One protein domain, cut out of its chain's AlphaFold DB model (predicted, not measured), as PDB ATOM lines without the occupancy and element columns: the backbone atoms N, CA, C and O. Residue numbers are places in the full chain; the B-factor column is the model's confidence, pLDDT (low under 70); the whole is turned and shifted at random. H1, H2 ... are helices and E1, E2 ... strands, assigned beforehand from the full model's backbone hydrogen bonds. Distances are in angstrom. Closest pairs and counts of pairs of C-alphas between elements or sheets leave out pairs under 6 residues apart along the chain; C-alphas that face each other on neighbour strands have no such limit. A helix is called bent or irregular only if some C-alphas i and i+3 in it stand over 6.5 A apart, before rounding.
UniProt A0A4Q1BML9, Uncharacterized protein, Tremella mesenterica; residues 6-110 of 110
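This is residues 6 to 110 of the 110 residues of an uncharacterized protein of Tremella mesenterica (UniProt A0A4Q1BML9). Two lobes stand side by side: in one, a small three-stranded sheet, E1, E4 and E3, has the short helices H1 and H3 at its rim; in the other, H4 and H5 pack over one face of a two-stranded ribbon, E2 and E5, with H2 alongside H4. The chain passes between the lobes three times, through residues 15 to 17, 40 to 41 and 75 to 84. The 105 printed residues include five named helices and five named strands, in the order H1 E1 H2 E2 H3 E3 E4 E5 H4 H5, and the class is mixed, helices and strands. Both sheets, E1 - E4 - E3 and E2 - E5, are antiparallel. The whole is compact, with a radius of gyration of the C-alphas of 14.3 A and spans of 38 by 35 by 27 A.

Find E4 at residues 69 to 74, 15.4 A long; beside it are E3, residues 51 to 55, 13.1 A, and E1, residues 12 to 14, 6.5 A. H1 is residues 6 to 10, 6.1 A, from C-alpha 6 at (17.729, 21.671, -3.463); H3 is residues 42 to 45, 5.0 A. For the other sheet, read E2 at residues 34 to 39, 16.4 A, and E5 at residues 85 to 90, 17.1 A, from C-alpha 85 at (13.244, 33.489, 15.895). H2 is residues 18 to 28, 15.9 A, and only just irregular: C-alphas 19 and 22 are 7.0 A apart. H4 is residues 95 to 100, 9.0 A, and H5 residues 103 to 108, 8.5 A, to C-alpha 108 at (7.929, 39.948, 11.986).

Look first at the hairpin of E3 and E4, with N 72 and O 52 at 2.7 A; on E4's other side, N 13 of E1 is 2.9 A from O 73. H1 only grazes this sheet, and H3 grazes it too, only just on it with 5 pairs of C-alphas within 10 A. In the other sheet, N 39 of E2 is 2.8 A from O 85 of E5. H4 comes closest to E5 at the C-alphas of Ala 99 and Ala 90, 6.6 A, and H5 at those of Val 105 and Val 89, 7.7 A. H2 and H4 touch, closest at the C-alphas of Leu 22 and Trp 96, 6.6 A, at a shallow tilt of 21 degrees, opposite ways. H4 and H5 are close but not clearly touching, with the C-alphas of Leu 100 and Lys 106 at 6.0 A. E4 and E5 are apart. In H1, H4 and H5 every O i to N i+4 pair is within hydrogen-bond range, in H2 5 of 7; H3 is too short for one.

The farthest C-alphas, of Ala 47 and Lys 93, are 40.8 A apart. The printed part has no cut. The link from E3 to E4, residues 56 to 68, is long. Mean pLDDT of the printed part is 82.4; residues 55 to 71, 74 and 76 are under 70.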
ATOM      1  N   LEU A   6      17.210  20.491  -2.768       83.44
ATOM      2  CA  LEU A   6      17.729  21.671  -3.463       83.44
ATOM      3  C   LEU A   6      18.968  22.271  -2.772       83.44
ATOM      4  O   LEU A   6      20.012  22.411  -3.395       83.44
ATOM      5  N   ASP A   7      18.885  22.563  -1.470       84.94
ATOM      6  CA  ASP A   7      20.008  23.133  -0.709       84.94
ATOM      7  C   ASP A   7      21.198  22.168  -0.632       84.94
ATOM      8  O   ASP A   7      22.362  22.578  -0.616       84.94
ATOM      9  N   HIS A   8      20.912  20.866  -0.549       83.12
ATOM     10  CA  HIS A   8      21.947  19.840  -0.551       83.12
ATOM     11  C   HIS A   8      22.696  19.807  -1.887       83.12
ATOM     12  O   HIS A   8      23.927  19.785  -1.888       83.12
ATOM     13  N   ASP A   9      21.960  19.818  -2.997       86.12
ATOM     14  CA  ASP A   9      22.518  19.720  -4.346       86.12
ATOM     15  C   ASP A   9      23.304  20.980  -4.728       86.12
ATOM     16  O   ASP A   9      24.376  20.875  -5.325       86.12
ATOM     17  N   ASP A  10      22.839  22.152  -4.292       82.94
ATOM     18  CA  ASP A  10      23.506  23.430  -4.551       82.94
ATOM     19  C   ASP A  10      24.647  23.734  -3.550       82.94
ATOM     20  O   ASP A  10      25.522  24.567  -3.803       82.94
ATOM     21  N   GLY A  11      24.701  23.026  -2.415       83.75
ATOM     22  CA  GLY A  11      25.788  23.112  -1.429       83.75
ATOM     23  C   GLY A  11      25.714  24.316  -0.477       83.75
ATOM     24  O   GLY A  11      26.669  24.598   0.265       83.75
ATOM     25  N   PHE A  12      24.587  25.022  -0.460       84.50
ATOM     26  CA  PHE A  12      24.299  26.153   0.418       84.50
ATOM     27  C   PHE A  12      22.806  26.202   0.757       84.50
ATOM     28  O   PHE A  12      21.984  25.591   0.086       84.50
ATOM     29  N   VAL A  13      22.453  26.943   1.806       84.94
ATOM     30  CA  VAL A  13      21.049  27.172   2.175       84.94
ATOM     31  C   VAL A  13      20.520  28.400   1.448       84.94
ATOM     32  O   VAL A  13      21.101  29.484   1.584       84.94
ATOM     33  N   HIS A  14      19.418  28.239   0.714       87.00
ATOM     34  CA  HIS A  14      18.692  29.352   0.111       87.00
ATOM     35  C   HIS A  14      17.978  30.161   1.190       87.00
ATOM     36  O   HIS A  14      17.214  29.631   1.997       87.00
ATOM     37  N   THR A  15      18.202  31.471   1.194       87.88
ATOM     38  CA  THR A  15      17.497  32.384   2.097       87.88
ATOM     39  C   THR A  15      16.937  33.565   1.323       87.88
ATOM     40  O   THR A  15      17.445  33.929   0.261       87.88
ATOM     41  N   SER A  16      15.896  34.175   1.878       88.19
ATOM     42  CA  SER A  16      15.190  35.302   1.277       88.19
ATOM     43  C   SER A  16      15.182  36.461   2.266       88.19
ATOM     44  O   SER A  16      14.944  36.265   3.458       88.19
ATOM     45  N   SER A  17      15.429  37.677   1.783       87.31
ATOM     46  CA  SER A  17      15.122  38.887   2.551       87.31
ATOM     47  C   SER A  17      13.607  39.026   2.738       87.31
ATOM     48  O   SER A  17      12.834  38.448   1.972       87.31
ATOM     49  N   GLY A  18      13.171  39.815   3.727       87.06
ATOM     50  CA  GLY A  18      11.747  40.020   4.031       87.06
ATOM     51  C   GLY A  18      10.874  40.295   2.793       87.06
ATOM     52  O   GLY A  18       9.901  39.572   2.580       87.06
ATOM     53  N   PRO A  19      11.243  41.245   1.907       85.56
ATOM     54  CA  PRO A  19      10.485  41.527   0.683       85.56
ATOM     55  C   PRO A  19      10.422  40.375  -0.334       85.56
ATOM     56  O   PRO A  19       9.497  40.333  -1.133       85.56
ATOM     57  N   GLN A  20      11.387  39.449  -0.322       86.56
ATOM     58  CA  GLN A  20      11.445  38.297  -1.235       86.56
ATOM     59  C   GLN A  20      10.633  37.093  -0.742       86.56
ATOM     60  O   GLN A  20      10.492  36.111  -1.476       86.56
ATOM     61  N   VAL A  21      10.144  37.114   0.505       91.38
ATOM     62  CA  VAL A  21       9.458  35.954   1.087       91.38
ATOM     63  C   VAL A  21       8.227  35.587   0.264       91.38
ATOM     64  O   VAL A  21       8.079  34.416  -0.061       91.38
ATOM     65  N   LEU A  22       7.403  36.555  -0.155       93.12
ATOM     66  CA  LEU A  22       6.210  36.271  -0.965       93.12
ATOM     67  C   LEU A  22       6.561  35.535  -2.264       93.12
ATOM     68  O   LEU A  22       6.037  34.451  -2.506       93.12
ATOM     69  N   ASP A  23       7.501  36.071  -3.044       90.62
ATOM     70  CA  ASP A  23       7.923  35.468  -4.313       90.62
ATOM     71  C   ASP A  23       8.465  34.045  -4.108       90.62
ATOM     72  O   ASP A  23       8.171  33.131  -4.876       90.62
ATOM     73  N   THR A  24       9.221  33.835  -3.026       91.00
ATOM     74  CA  THR A  24       9.757  32.514  -2.667       91.00
ATOM     75  C   THR A  24       8.631  31.523  -2.369       91.00
ATOM     76  O   THR A  24       8.677  30.375  -2.817       91.00
ATOM     77  N   LEU A  25       7.610  31.954  -1.625       93.56
ATOM     78  CA  LEU A  25       6.480  31.103  -1.272       93.56
ATOM     79  C   LEU A  25       5.619  30.752  -2.488       93.56
ATOM     80  O   LEU A  25       5.233  29.593  -2.634       93.56
ATOM     81  N   GLU A  26       5.381  31.704  -3.387       92.62
ATOM     82  CA  GLU A  26       4.622  31.467  -4.621       92.62
ATOM     83  C   GLU A  26       5.365  30.549  -5.610       92.62
ATOM     84  O   GLU A  26       4.740  29.761  -6.319       92.62
ATOM     85  N   LEU A  27       6.702  30.588  -5.633       89.56
ATOM     86  CA  LEU A  27       7.500  29.723  -6.509       89.56
ATOM     87  C   LEU A  27       7.639  28.292  -5.978       89.56
ATOM     88  O   LEU A  27       7.455  27.336  -6.733       89.56
ATOM     89  N   PHE A  28       7.972  28.134  -4.695       90.19
ATOM     90  CA  PHE A  28       8.412  26.842  -4.149       90.19
ATOM     91  C   PHE A  28       7.420  26.201  -3.175       90.19
ATOM     92  O   PHE A  28       7.478  24.993  -2.953       90.19
ATOM     93  N   PHE A  29       6.500  26.980  -2.605       92.88
ATOM     94  CA  PHE A  29       5.607  26.538  -1.530       92.88
ATOM     95  C   PHE A  29       4.124  26.727  -1.870       92.88
ATOM     96  O   PHE A  29       3.281  26.668  -0.977       92.88
ATOM     97  N   LYS A  30       3.770  26.935  -3.145       92.25
ATOM     98  CA  LYS A  30       2.385  27.194  -3.580       92.25
ATOM     99  C   LYS A  30       1.374  26.140  -3.105       92.25
ATOM    100  O   LYS A  30       0.262  26.498  -2.735       92.25
ATOM    101  N   ASP A  31       1.791  24.871  -3.069       92.44
ATOM    102  CA  ASP A  31       0.958  23.715  -2.706       92.44
ATOM    103  C   ASP A  31       1.162  23.282  -1.239       92.44
ATOM    104  O   ASP A  31       0.674  22.233  -0.813       92.44
ATOM    105  N   VAL A  32       1.911  24.064  -0.450       94.75
ATOM    106  CA  VAL A  32       2.225  23.754   0.948       94.75
ATOM    107  C   VAL A  32       1.248  24.501   1.862       94.75
ATOM    108  O   VAL A  32       1.268  25.726   1.908       94.75
ATOM    109  N   PRO A  33       0.403  23.810   2.648       95.00
ATOM    110  CA  PRO A  33      -0.666  24.471   3.403       95.00
ATOM    111  C   PRO A  33      -0.160  25.263   4.617       95.00
ATOM    112  O   PRO A  33      -0.833  26.182   5.093       95.00
ATOM    113  N   GLN A  34       1.004  24.890   5.147       95.88
ATOM    114  CA  GLN A  34       1.596  25.494   6.331       95.88
ATOM    115  C   GLN A  34       3.116  25.378   6.290       95.88
ATOM    116  O   GLN A  34       3.660  24.323   5.968       95.88
ATOM    117  N   ILE A  35       3.789  26.455   6.679       95.56
ATOM    118  CA  ILE A  35       5.245  26.554   6.732       95.56
ATOM    119  C   ILE A  35       5.712  27.065   8.093       95.56
ATOM    120  O   ILE A  35       4.953  27.669   8.858       95.56
ATOM    121  N   TRP A  36       7.002  26.870   8.351       95.25
ATOM    122  CA  TRP A  36       7.741  27.601   9.370       95.25
ATOM    123  C   TRP A  36       8.679  28.585   8.683       95.25
ATOM    124  O   TRP A  36       9.521  28.178   7.884       95.25
ATOM    125  N   LEU A  37       8.545  29.866   9.008       94.94
ATOM    126  CA  LEU A  37       9.525  30.879   8.645       94.94
ATOM    127  C   LEU A  37      10.587  30.928   9.739       94.94
ATOM    128  O   LEU A  37      10.259  31.054  10.920       94.94
ATOM    129  N   LEU A  38      11.853  30.827   9.339       93.81
ATOM    130  CA  LEU A  38      13.009  30.896  10.228       93.81
ATOM    131  C   LEU A  38      13.745  32.213   9.967       93.81
ATOM    132  O   LEU A  38      14.209  32.444   8.851       93.81
ATOM    133  N   ARG A  39      13.853  33.077  10.979       93.31
ATOM    134  CA  ARG A  39      14.608  34.331  10.887       93.31
ATOM    135  C   ARG A  39      16.021  34.130  11.389       93.31
ATOM    136  O   ARG A  39      16.257  33.463  12.395       93.31
ATOM    137  N   MET A  40      16.948  34.766  10.696       90.12
ATOM    138  CA  MET A  40      18.367  34.756  11.003       90.12
ATOM    139  C   MET A  40      18.868  36.195  11.092       90.12
ATOM    140  O   MET A  40      18.515  37.033  10.265       90.12
ATOM    141  N   ASP A  41      19.709  36.470  12.083       89.75
ATOM    142  CA  ASP A  41      20.437  37.734  12.178       89.75
ATOM    143  C   ASP A  41      21.709  37.636  11.328       89.75
ATOM    144  O   ASP A  41      22.693  37.002  11.717       89.75
ATOM    145  N   VAL A  42      21.681  38.256  10.146       84.69
ATOM    146  CA  VAL A  42      22.810  38.243   9.206       84.69
ATOM    147  C   VAL A  42      24.042  38.941   9.786       84.69
ATOM    148  O   VAL A  42      25.156  38.469   9.566       84.69
ATOM    149  N   GLY A  43      23.864  40.025  10.548       86.38
ATOM    150  CA  GLY A  43      24.974  40.751  11.164       86.38
ATOM    151  C   GLY A  43      25.732  39.852  12.132       86.38
ATOM    152  O   GLY A  43      26.945  39.687  12.008       86.38
ATOM    153  N   ARG A  44      24.996  39.171  13.014       88.75
ATOM    154  CA  ARG A  44      25.545  38.174  13.938       88.75
ATOM    155  C   ARG A  44      26.193  36.995  13.206       88.75
ATOM    156  O   ARG A  44      27.335  36.655  13.495       88.75
ATOM    157  N   LEU A  45      25.500  36.385  12.242       86.88
ATOM    158  CA  LEU A  45      26.001  35.196  11.539       86.88
ATOM    159  C   LEU A  45      27.236  35.474  10.682       86.88
ATOM    160  O   LEU A  45      28.113  34.616  10.592       86.88
ATOM    161  N   SER A  46      27.337  36.664  10.085       85.50
ATOM    162  CA  SER A  46      28.474  37.046   9.237       85.50
ATOM    163  C   SER A  46      29.828  36.998   9.958       85.50
ATOM    164  O   SER A  46      30.864  36.894   9.306       85.50
ATOM    165  N   ALA A  47      29.839  36.991  11.297       87.56
ATOM    166  CA  ALA A  47      31.057  36.872  12.090       87.56
ATOM    167  C   ALA A  47      31.706  35.473  12.036       87.56
ATOM    168  O   ALA A  47      32.900  35.346  12.303       87.56
ATOM    169  N   TRP A  48      30.956  34.418  11.701       83.44
ATOM    170  CA  TRP A  48      31.477  33.037  11.663       83.44
ATOM    171  C   TRP A  48      30.928  32.174  10.522       83.44
ATOM    172  O   TRP A  48      31.367  31.035  10.336       83.44
ATOM    173  N   ARG A  49      29.976  32.684   9.739       81.50
ATOM    174  CA  ARG A  49      29.456  32.033   8.540       81.50
ATOM    175  C   ARG A  49      29.842  32.811   7.295       81.50
ATOM    176  O   ARG A  49      29.756  34.033   7.251       81.50
ATOM    177  N   LYS A  50      30.201  32.071   6.244       84.00
ATOM    178  CA  LYS A  50      30.335  32.639   4.906       84.00
ATOM    179  C   LYS A  50      28.932  32.853   4.339       84.00
ATOM    180  O   LYS A  50      28.209  31.878   4.127       84.00
ATOM    181  N   ILE A  51      28.584  34.116   4.118       83.62
ATOM    182  CA  ILE A  51      27.319  34.551   3.531       83.62
ATOM    183  C   ILE A  51      27.643  35.255   2.222       83.62
ATOM    184  O   ILE A  51      28.405  36.221   2.214       83.62
ATOM    185  N   GLU A  52      27.083  34.758   1.128       82.38
ATOM    186  CA  GLU A  52      27.234  35.373  -0.186       82.38
ATOM    187  C   GLU A  52      25.907  35.967  -0.643       82.38
ATOM    188  O   GLU A  52      24.860  35.333  -0.570       82.38
ATOM    189  N   TRP A  53      25.947  37.215  -1.079       78.75
ATOM    190  CA  TRP A  53      24.779  37.969  -1.502       78.75
ATOM    191  C   TRP A  53      24.701  37.913  -3.025       78.75
ATOM    192  O   TRP A  53      25.408  38.651  -3.711       78.75
ATOM    193  N   LEU A  54      23.869  37.014  -3.552       70.62
ATOM    194  CA  LEU A  54      23.731  36.797  -4.993       70.62
ATOM    195  C   LEU A  54      22.371  37.291  -5.498       70.62
ATOM    196  O   LEU A  54      21.387  37.235  -4.751       70.62
ATOM    197  N   PRO A  55      22.284  37.763  -6.756       66.25
ATOM    198  CA  PRO A  55      20.998  37.985  -7.403       66.25
ATOM    199  C   PRO A  55      20.161  36.702  -7.354       66.25
ATOM    200  O   PRO A  55      20.684  35.616  -7.603       66.25
ATOM    201  N   GLY A  56      18.868  36.821  -7.052       59.59
ATOM    202  CA  GLY A  56      17.947  35.687  -7.134       59.59
ATOM    203  C   GLY A  56      17.972  35.044  -8.527       59.59
ATOM    204  O   GLY A  56      18.209  35.725  -9.532       59.59
ATOM    205  N   SER A  57      17.727  33.734  -8.588       52.97
ATOM    206  CA  SER A  57      17.710  32.951  -9.829       52.97
ATOM    207  C   SER A  57      16.927  33.669 -10.940       52.97
ATOM    208  O   SER A  57      15.744  33.961 -10.774       52.97
ATOM    209  N   GLY A  58      17.592  33.972 -12.062       51.09
ATOM    210  CA  GLY A  58      17.001  34.682 -13.206       51.09
ATOM    211  C   GLY A  58      17.333  36.178 -13.312       51.09
ATOM    212  O   GLY A  58      16.974  36.797 -14.312       51.09
ATOM    213  N   GLN A  59      18.052  36.767 -12.350       49.62
ATOM    214  CA  GLN A  59      18.578  38.132 -12.466       49.62
ATOM    215  C   GLN A  59      20.069  38.132 -12.814       49.62
ATOM    216  O   GLN A  59      20.901  37.605 -12.082       49.62
ATOM    217  N   THR A  60      20.428  38.748 -13.942       45.00
ATOM    218  CA  THR A  60      21.828  38.975 -14.320       45.00
ATOM    219  C   THR A  60      22.447  40.069 -13.449       45.00
ATOM    220  O   THR A  60      21.794  41.065 -13.135       45.00
ATOM    221  N   SER A  61      23.738  39.938 -13.118       47.59
ATOM    222  CA  SER A  61      24.516  40.891 -12.298       47.59
ATOM    223  C   SER A  61      24.706  42.287 -12.928       47.59
ATOM    224  O   SER A  61      25.548  43.061 -12.482       47.59
ATOM    225  N   THR A  62      23.974  42.595 -14.000       47.06
ATOM    226  CA  THR A  62      24.046  43.826 -14.796       47.06
ATOM    227  C   THR A  62      22.977  44.856 -14.422       47.06
ATOM    228  O   THR A  62      22.996  45.962 -14.954       47.06
ATOM    229  N   GLN A  63      22.043  44.529 -13.518       45.16
ATOM    230  CA  GLN A  63      21.098  45.507 -12.970       45.16
ATOM    231  C   GLN A  63      21.760  46.280 -11.822       45.16
ATOM    232  O   GLN A  63      22.261  45.682 -10.875       45.16
ATOM    233  N   THR A  64      21.749  47.613 -11.910       42.09
ATOM    234  CA  THR A  64      22.472  48.580 -11.056       42.09
ATOM    235  C   THR A  64      22.177  48.476  -9.547       42.09
ATOM    236  O   THR A  64      22.882  49.063  -8.736       42.09
ATOM    237  N   ALA A  65      21.178  47.689  -9.157       44.03
ATOM    238  CA  ALA A  65      21.065  47.024  -7.863       44.03
ATOM    239  C   ALA A  65      20.119  45.832  -8.086       44.03
ATOM    240  O   ALA A  65      18.994  46.068  -8.536       44.03
ATOM    241  N   PRO A  66      20.520  44.567  -7.855       49.34
ATOM    242  CA  PRO A  66      19.601  43.448  -8.030       49.34
ATOM    243  C   PRO A  66      18.389  43.678  -7.126       49.34
ATOM    244  O   PRO A  66      18.549  43.894  -5.925       49.34
ATOM    245  N   ARG A  67      17.176  43.646  -7.690       46.28
ATOM    246  CA  ARG A  67      15.926  43.881  -6.940       46.28
ATOM    247  C   ARG A  67      15.757  42.906  -5.771       46.28
ATOM    248  O   ARG A  67      15.026  43.184  -4.828       46.28
ATOM    249  N   HIS A  68      16.429  41.762  -5.863       52.62
ATOM    250  CA  HIS A  68      16.290  40.626  -4.974       52.62
ATOM    251  C   HIS A  68      17.685  40.012  -4.776       52.62
ATOM    252  O   HIS A  68      18.132  39.218  -5.603       52.62
ATOM    253  N   ILE A  69      18.396  40.426  -3.724       57.91
ATOM    254  CA  ILE A  69      19.662  39.810  -3.313       57.91
ATOM    255  C   ILE A  69      19.353  38.790  -2.210       57.91
ATOM    256  O   ILE A  69      18.795  39.149  -1.176       57.91
ATOM    257  N   CYS A  70      19.704  37.526  -2.431       59.91
ATOM    258  CA  CYS A  70      19.532  36.441  -1.467       59.91
ATOM    259  C   CYS A  70      20.852  36.135  -0.761       59.91
ATOM    260  O   CYS A  70      21.896  36.029  -1.410       59.91
ATOM    261  N   ALA A  71      20.802  35.918   0.554       67.25
ATOM    262  CA  ALA A  71      21.948  35.414   1.294       67.25
ATOM    263  C   ALA A  71      22.073  33.893   1.083       67.25
ATOM    264  O   ALA A  71      21.162  33.122   1.369       67.25
ATOM    265  N   HIS A  72      23.217  33.462   0.573       73.19
ATOM    266  CA  HIS A  72      23.584  32.065   0.401       73.19
ATOM    267  C   HIS A  72      24.462  31.676   1.580       73.19
ATOM    268  O   HIS A  72      25.590  32.162   1.720       73.19
ATOM    269  N   LEU A  73      23.931  30.834   2.465       73.94
ATOM    270  CA  LEU A  73      24.672  30.368   3.628       73.94
ATOM    271  C   LEU A  73      25.434  29.098   3.259       73.94
ATOM    272  O   LEU A  73      24.840  28.033   3.098       73.94
ATOM    273  N   HIS A  74      26.756  29.195   3.124       67.94
ATOM    274  CA  HIS A  74      27.551  28.036   2.728       67.94
ATOM    275  C   HIS A  74      27.550  26.945   3.805       67.94
ATOM    276  O   HIS A  74      27.683  27.224   5.006       67.94
ATOM    277  N   ARG A  75      27.544  25.696   3.317       72.88
ATOM    278  CA  ARG A  75      27.287  24.430   4.022       72.88
ATOM    279  C   ARG A  75      25.784  24.147   4.134       72.88
ATOM    280  O   ARG A  75      25.086  24.925   4.782       72.88
ATOM    281  N   PRO A  76      25.308  23.007   3.604       68.81
ATOM    282  CA  PRO A  76      23.891  22.667   3.546       68.81
ATOM    283  C   PRO A  76      23.393  22.117   4.892       68.81
ATOM    284  O   PRO A  76      22.825  21.030   4.975       68.81
ATOM    285  N   TRP A  77      23.628  22.844   5.984       72.94
ATOM    286  CA  TRP A  77      23.001  22.561   7.271       72.94
ATOM    287  C   TRP A  77      22.928  23.801   8.162       72.94
ATOM    288  O   TRP A  77      23.900  24.553   8.318       72.94
ATOM    289  N   LEU A  78      21.776  23.934   8.821       80.94
ATOM    290  CA  LEU A  78      21.515  24.905   9.879       80.94
ATOM    291  C   LEU A  78      21.601  24.239  11.257       80.94
ATOM    292  O   LEU A  78      21.171  23.098  11.453       80.94
ATOM    293  N   LYS A  79      22.132  24.974  12.227       83.19
ATOM    294  CA  LYS A  79      22.092  24.684  13.660       83.19
ATOM    295  C   LYS A  79      21.075  25.605  14.328       83.19
ATOM    296  O   LYS A  79      20.880  26.737  13.901       83.19
ATOM    297  N   GLY A  80      20.470  25.141  15.422       83.94
ATOM    298  CA  GLY A  80      19.462  25.920  16.152       83.94
ATOM    299  C   GLY A  80      19.958  27.294  16.620       83.94
ATOM    300  O   GLY A  80      19.205  28.254  16.568       83.94
ATOM    301  N   GLU A  81      21.238  27.409  16.984       86.75
ATOM    302  CA  GLU A  81      21.882  28.663  17.420       86.75
ATOM    303  C   GLU A  81      21.852  29.780  16.361       86.75
ATOM    304  O   GLU A  81      21.987  30.965  16.682       86.75
ATOM    305  N   GLU A  82      21.682  29.405  15.094       88.38
ATOM    306  CA  GLU A  82      21.682  30.327  13.960       88.38
ATOM    307  C   GLU A  82      20.325  30.991  13.752       88.38
ATOM    308  O   GLU A  82      20.254  32.072  13.167       88.38
ATOM    309  N   ILE A  83      19.267  30.377  14.282       91.44
ATOM    310  CA  ILE A  83      17.905  30.885  14.200       91.44
ATOM    311  C   ILE A  83      17.683  31.869  15.344       91.44
ATOM    312  O   ILE A  83      17.828  31.530  16.514       91.44
ATOM    313  N   ASP A  84      17.345  33.104  14.991       92.06
ATOM    314  CA  ASP A  84      17.017  34.166  15.942       92.06
ATOM    315  C   ASP A  84      15.581  34.010  16.464       92.06
ATOM    316  O   ASP A  84      15.316  34.052  17.663       92.06
ATOM    317  N   SER A  85      14.637  33.773  15.555       94.69
ATOM    318  CA  SER A  85      13.244  33.489  15.895       94.69
ATOM    319  C   SER A  85      12.557  32.728  14.766       94.69
ATOM    320  O   SER A  85      13.088  32.613  13.661       94.69
ATOM    321  N   PHE A  86      11.375  32.185  15.037       95.62
ATOM    322  CA  PHE A  86      10.589  31.467  14.042       95.62
ATOM    323  C   PHE A  86       9.091  31.677  14.257       95.62
ATOM    324  O   PHE A  86       8.634  31.856  15.387       95.62
ATOM    325  N   ILE A  87       8.323  31.625  13.169       96.81
ATOM    326  CA  ILE A  87       6.857  31.694  13.200       96.81
ATOM    327  C   ILE A  87       6.249  30.649  12.266       96.81
ATOM    328  O   ILE A  87       6.790  30.365  11.200       96.81
ATOM    329  N   SER A  88       5.113  30.073  12.658       96.81
ATOM    330  CA  SER A  88       4.317  29.225  11.771       96.81
ATOM    331  C   SER A  88       3.310  30.074  11.004       96.81
ATOM    332  O   SER A  88       2.566  30.835  11.629       96.81
ATOM    333  N   VAL A  89       3.229  29.893   9.690       96.62
ATOM    334  CA  VAL A  89       2.267  30.591   8.830       96.62
ATOM    335  C   VAL A  89       1.479  29.555   8.042       96.62
ATOM    336  O   VAL A  89       2.061  28.678   7.405       96.62
ATOM    337  N   ALA A  90       0.153  29.636   8.110       96.25
ATOM    338  CA  ALA A  90      -0.738  28.846   7.272       96.25
ATOM    339  C   ALA A  90      -1.178  29.699   6.080       96.25
ATOM    340  O   ALA A  90      -1.568  30.848   6.272       96.25
ATOM    341  N   GLN A  91      -1.144  29.134   4.874       93.75
ATOM    342  CA  GLN A  91      -1.561  29.834   3.654       93.75
ATOM    343  C   GLN A  91      -3.049  30.228   3.722       93.75
ATOM    344  O   GLN A  91      -3.447  31.315   3.314       93.75
ATOM    345  N   GLY A  92      -3.879  29.352   4.302       88.88
ATOM    346  CA  GLY A  92      -5.307  29.599   4.490       88.88
ATOM    347  C   GLY A  92      -6.078  29.761   3.173       88.88
ATOM    348  O   GLY A  92      -5.648  29.324   2.108       88.88
ATOM    349  N   LYS A  93      -7.266  30.376   3.248       81.56
ATOM    350  CA  LYS A  93      -8.059  30.735   2.062       81.56
ATOM    351  C   LYS A  93      -7.626  32.125   1.596       81.56
ATOM    352  O   LYS A  93      -7.885  33.093   2.302       81.56
ATOM    353  N   GLY A  94      -6.999  32.212   0.424       86.38
ATOM    354  CA  GLY A  94      -6.531  33.483  -0.147       86.38
ATOM    355  C   GLY A  94      -5.072  33.497  -0.610       86.38
ATOM    356  O   GLY A  94      -4.645  34.501  -1.162       86.38
ATOM    357  N   GLY A  95      -4.329  32.400  -0.430       94.31
ATOM    358  CA  GLY A  95      -2.943  32.301  -0.892       94.31
ATOM    359  C   GLY A  95      -1.942  32.971   0.050       94.31
ATOM    360  O   GLY A  95      -2.298  33.457   1.128       94.31
ATOM    361  N   TRP A  96      -0.665  32.984  -0.344       95.62
ATOM    362  CA  TRP A  96       0.400  33.483   0.525       95.62
ATOM    363  C   TRP A  96       0.339  34.992   0.734       95.62
ATOM    364  O   TRP A  96       0.649  35.454   1.826       95.62
ATOM    365  N   GLU A  97      -0.131  35.761  -0.248       94.75
ATOM    366  CA  GLU A  97      -0.286  37.213  -0.113       94.75
ATOM    367  C   GLU A  97      -1.187  37.596   1.073       94.75
ATOM    368  O   GLU A  97      -0.832  38.451   1.892       94.75
ATOM    369  N   VAL A  98      -2.327  36.914   1.224       95.25
ATOM    370  CA  VAL A  98      -3.243  37.134   2.351       95.25
ATOM    371  C   VAL A  98      -2.608  36.671   3.661       95.25
ATOM    372  O   VAL A  98      -2.679  37.389   4.658       95.25
ATOM    373  N   ALA A  99      -1.943  35.514   3.660       95.31
ATOM    374  CA  ALA A  99      -1.279  34.985   4.849       95.31
ATOM    375  C   ALA A  99      -0.159  35.909   5.365       95.31
ATOM    376  O   ALA A  99      -0.034  36.120   6.571       95.31
ATOM    377  N   LEU A 100       0.631  36.500   4.463       94.50
ATOM    378  CA  LEU A 100       1.702  37.441   4.805       94.50
ATOM    379  C   LEU A 100       1.183  38.846   5.149       94.50
ATOM    380  O   LEU A 100       1.901  39.630   5.768       94.50
ATOM    381  N   SER A 101      -0.062  39.163   4.781       94.12
ATOM    382  CA  SER A 101      -0.727  40.417   5.150       94.12
ATOM    383  C   SER A 101      -1.243  40.427   6.591       94.12
ATOM    384  O   SER A 101      -1.606  41.495   7.092       94.12
ATOM    385  N   ASP A 102      -1.258  39.277   7.277       94.25
ATOM    386  CA  ASP A 102      -1.524  39.227   8.712       94.25
ATOM    387  C   ASP A 102      -0.538  40.130   9.463       94.25
ATOM    388  O   ASP A 102       0.677  40.086   9.249       94.25
ATOM    389  N   ARG A 103      -1.068  40.957  10.366       94.06
ATOM    390  CA  ARG A 103      -0.289  41.983  11.062       94.06
ATOM    391  C   ARG A 103       0.924  41.398  11.785       94.06
ATOM    392  O   ARG A 103       1.997  41.989  11.721       94.06
ATOM    393  N   LYS A 104       0.768  40.248  12.444       93.44
ATOM    394  CA  LYS A 104       1.846  39.610  13.208       93.44
ATOM    395  C   LYS A 104       2.956  39.121  12.282       93.44
ATOM    396  O   LYS A 104       4.129  39.253  12.617       93.44
ATOM    397  N   VAL A 105       2.593  38.560  11.129       94.25
ATOM    398  CA  VAL A 105       3.559  38.078  10.130       94.25
ATOM    399  C   VAL A 105       4.282  39.257   9.485       94.25
ATOM    400  O   VAL A 105       5.509  39.265   9.415       94.25
ATOM    401  N   LYS A 106       3.534  40.291   9.093       93.25
ATOM    402  CA  LYS A 106       4.080  41.501   8.479       93.25
ATOM    403  C   LYS A 106       5.050  42.239   9.399       93.25
ATOM    404  O   LYS A 106       6.109  42.642   8.943       93.25
ATOM    405  N   GLU A 107       4.711  42.398  10.678       93.62
ATOM    406  CA  GLU A 107       5.600  43.017  11.675       93.62
ATOM    407  C   GLU A 107       6.856  42.168  11.941       93.62
ATOM    408  O   GLU A 107       7.896  42.718  12.281       93.62
ATOM    409  N   TRP A 108       6.789  40.844  11.772       94.69
ATOM    410  CA  TRP A 108       7.929  39.948  11.986       94.69
ATOM    411  C   TRP A 108       8.929  39.926  10.815       94.69
ATOM    412  O   TRP A 108      10.110  39.646  11.028       94.69
ATOM    413  N   LEU A 109       8.461  40.215   9.593       88.94
ATOM    414  CA  LEU A 109       9.264  40.251   8.360       88.94
ATOM    415  C   LEU A 109      10.119  41.522   8.190       88.94
ATOM    416  O   LEU A 109      10.927  41.565   7.257       88.94
ATOM    417  N   VAL A 110       9.915  42.542   9.034       79.00
ATOM    418  CA  VAL A 110      10.579  43.860   8.974       79.00
ATOM    419  C   VAL A 110      11.701  43.963  10.000       79.00
ATOM    420  O   VAL A 110      11.523  43.469  11.136       79.00
TER     421      VAL A 110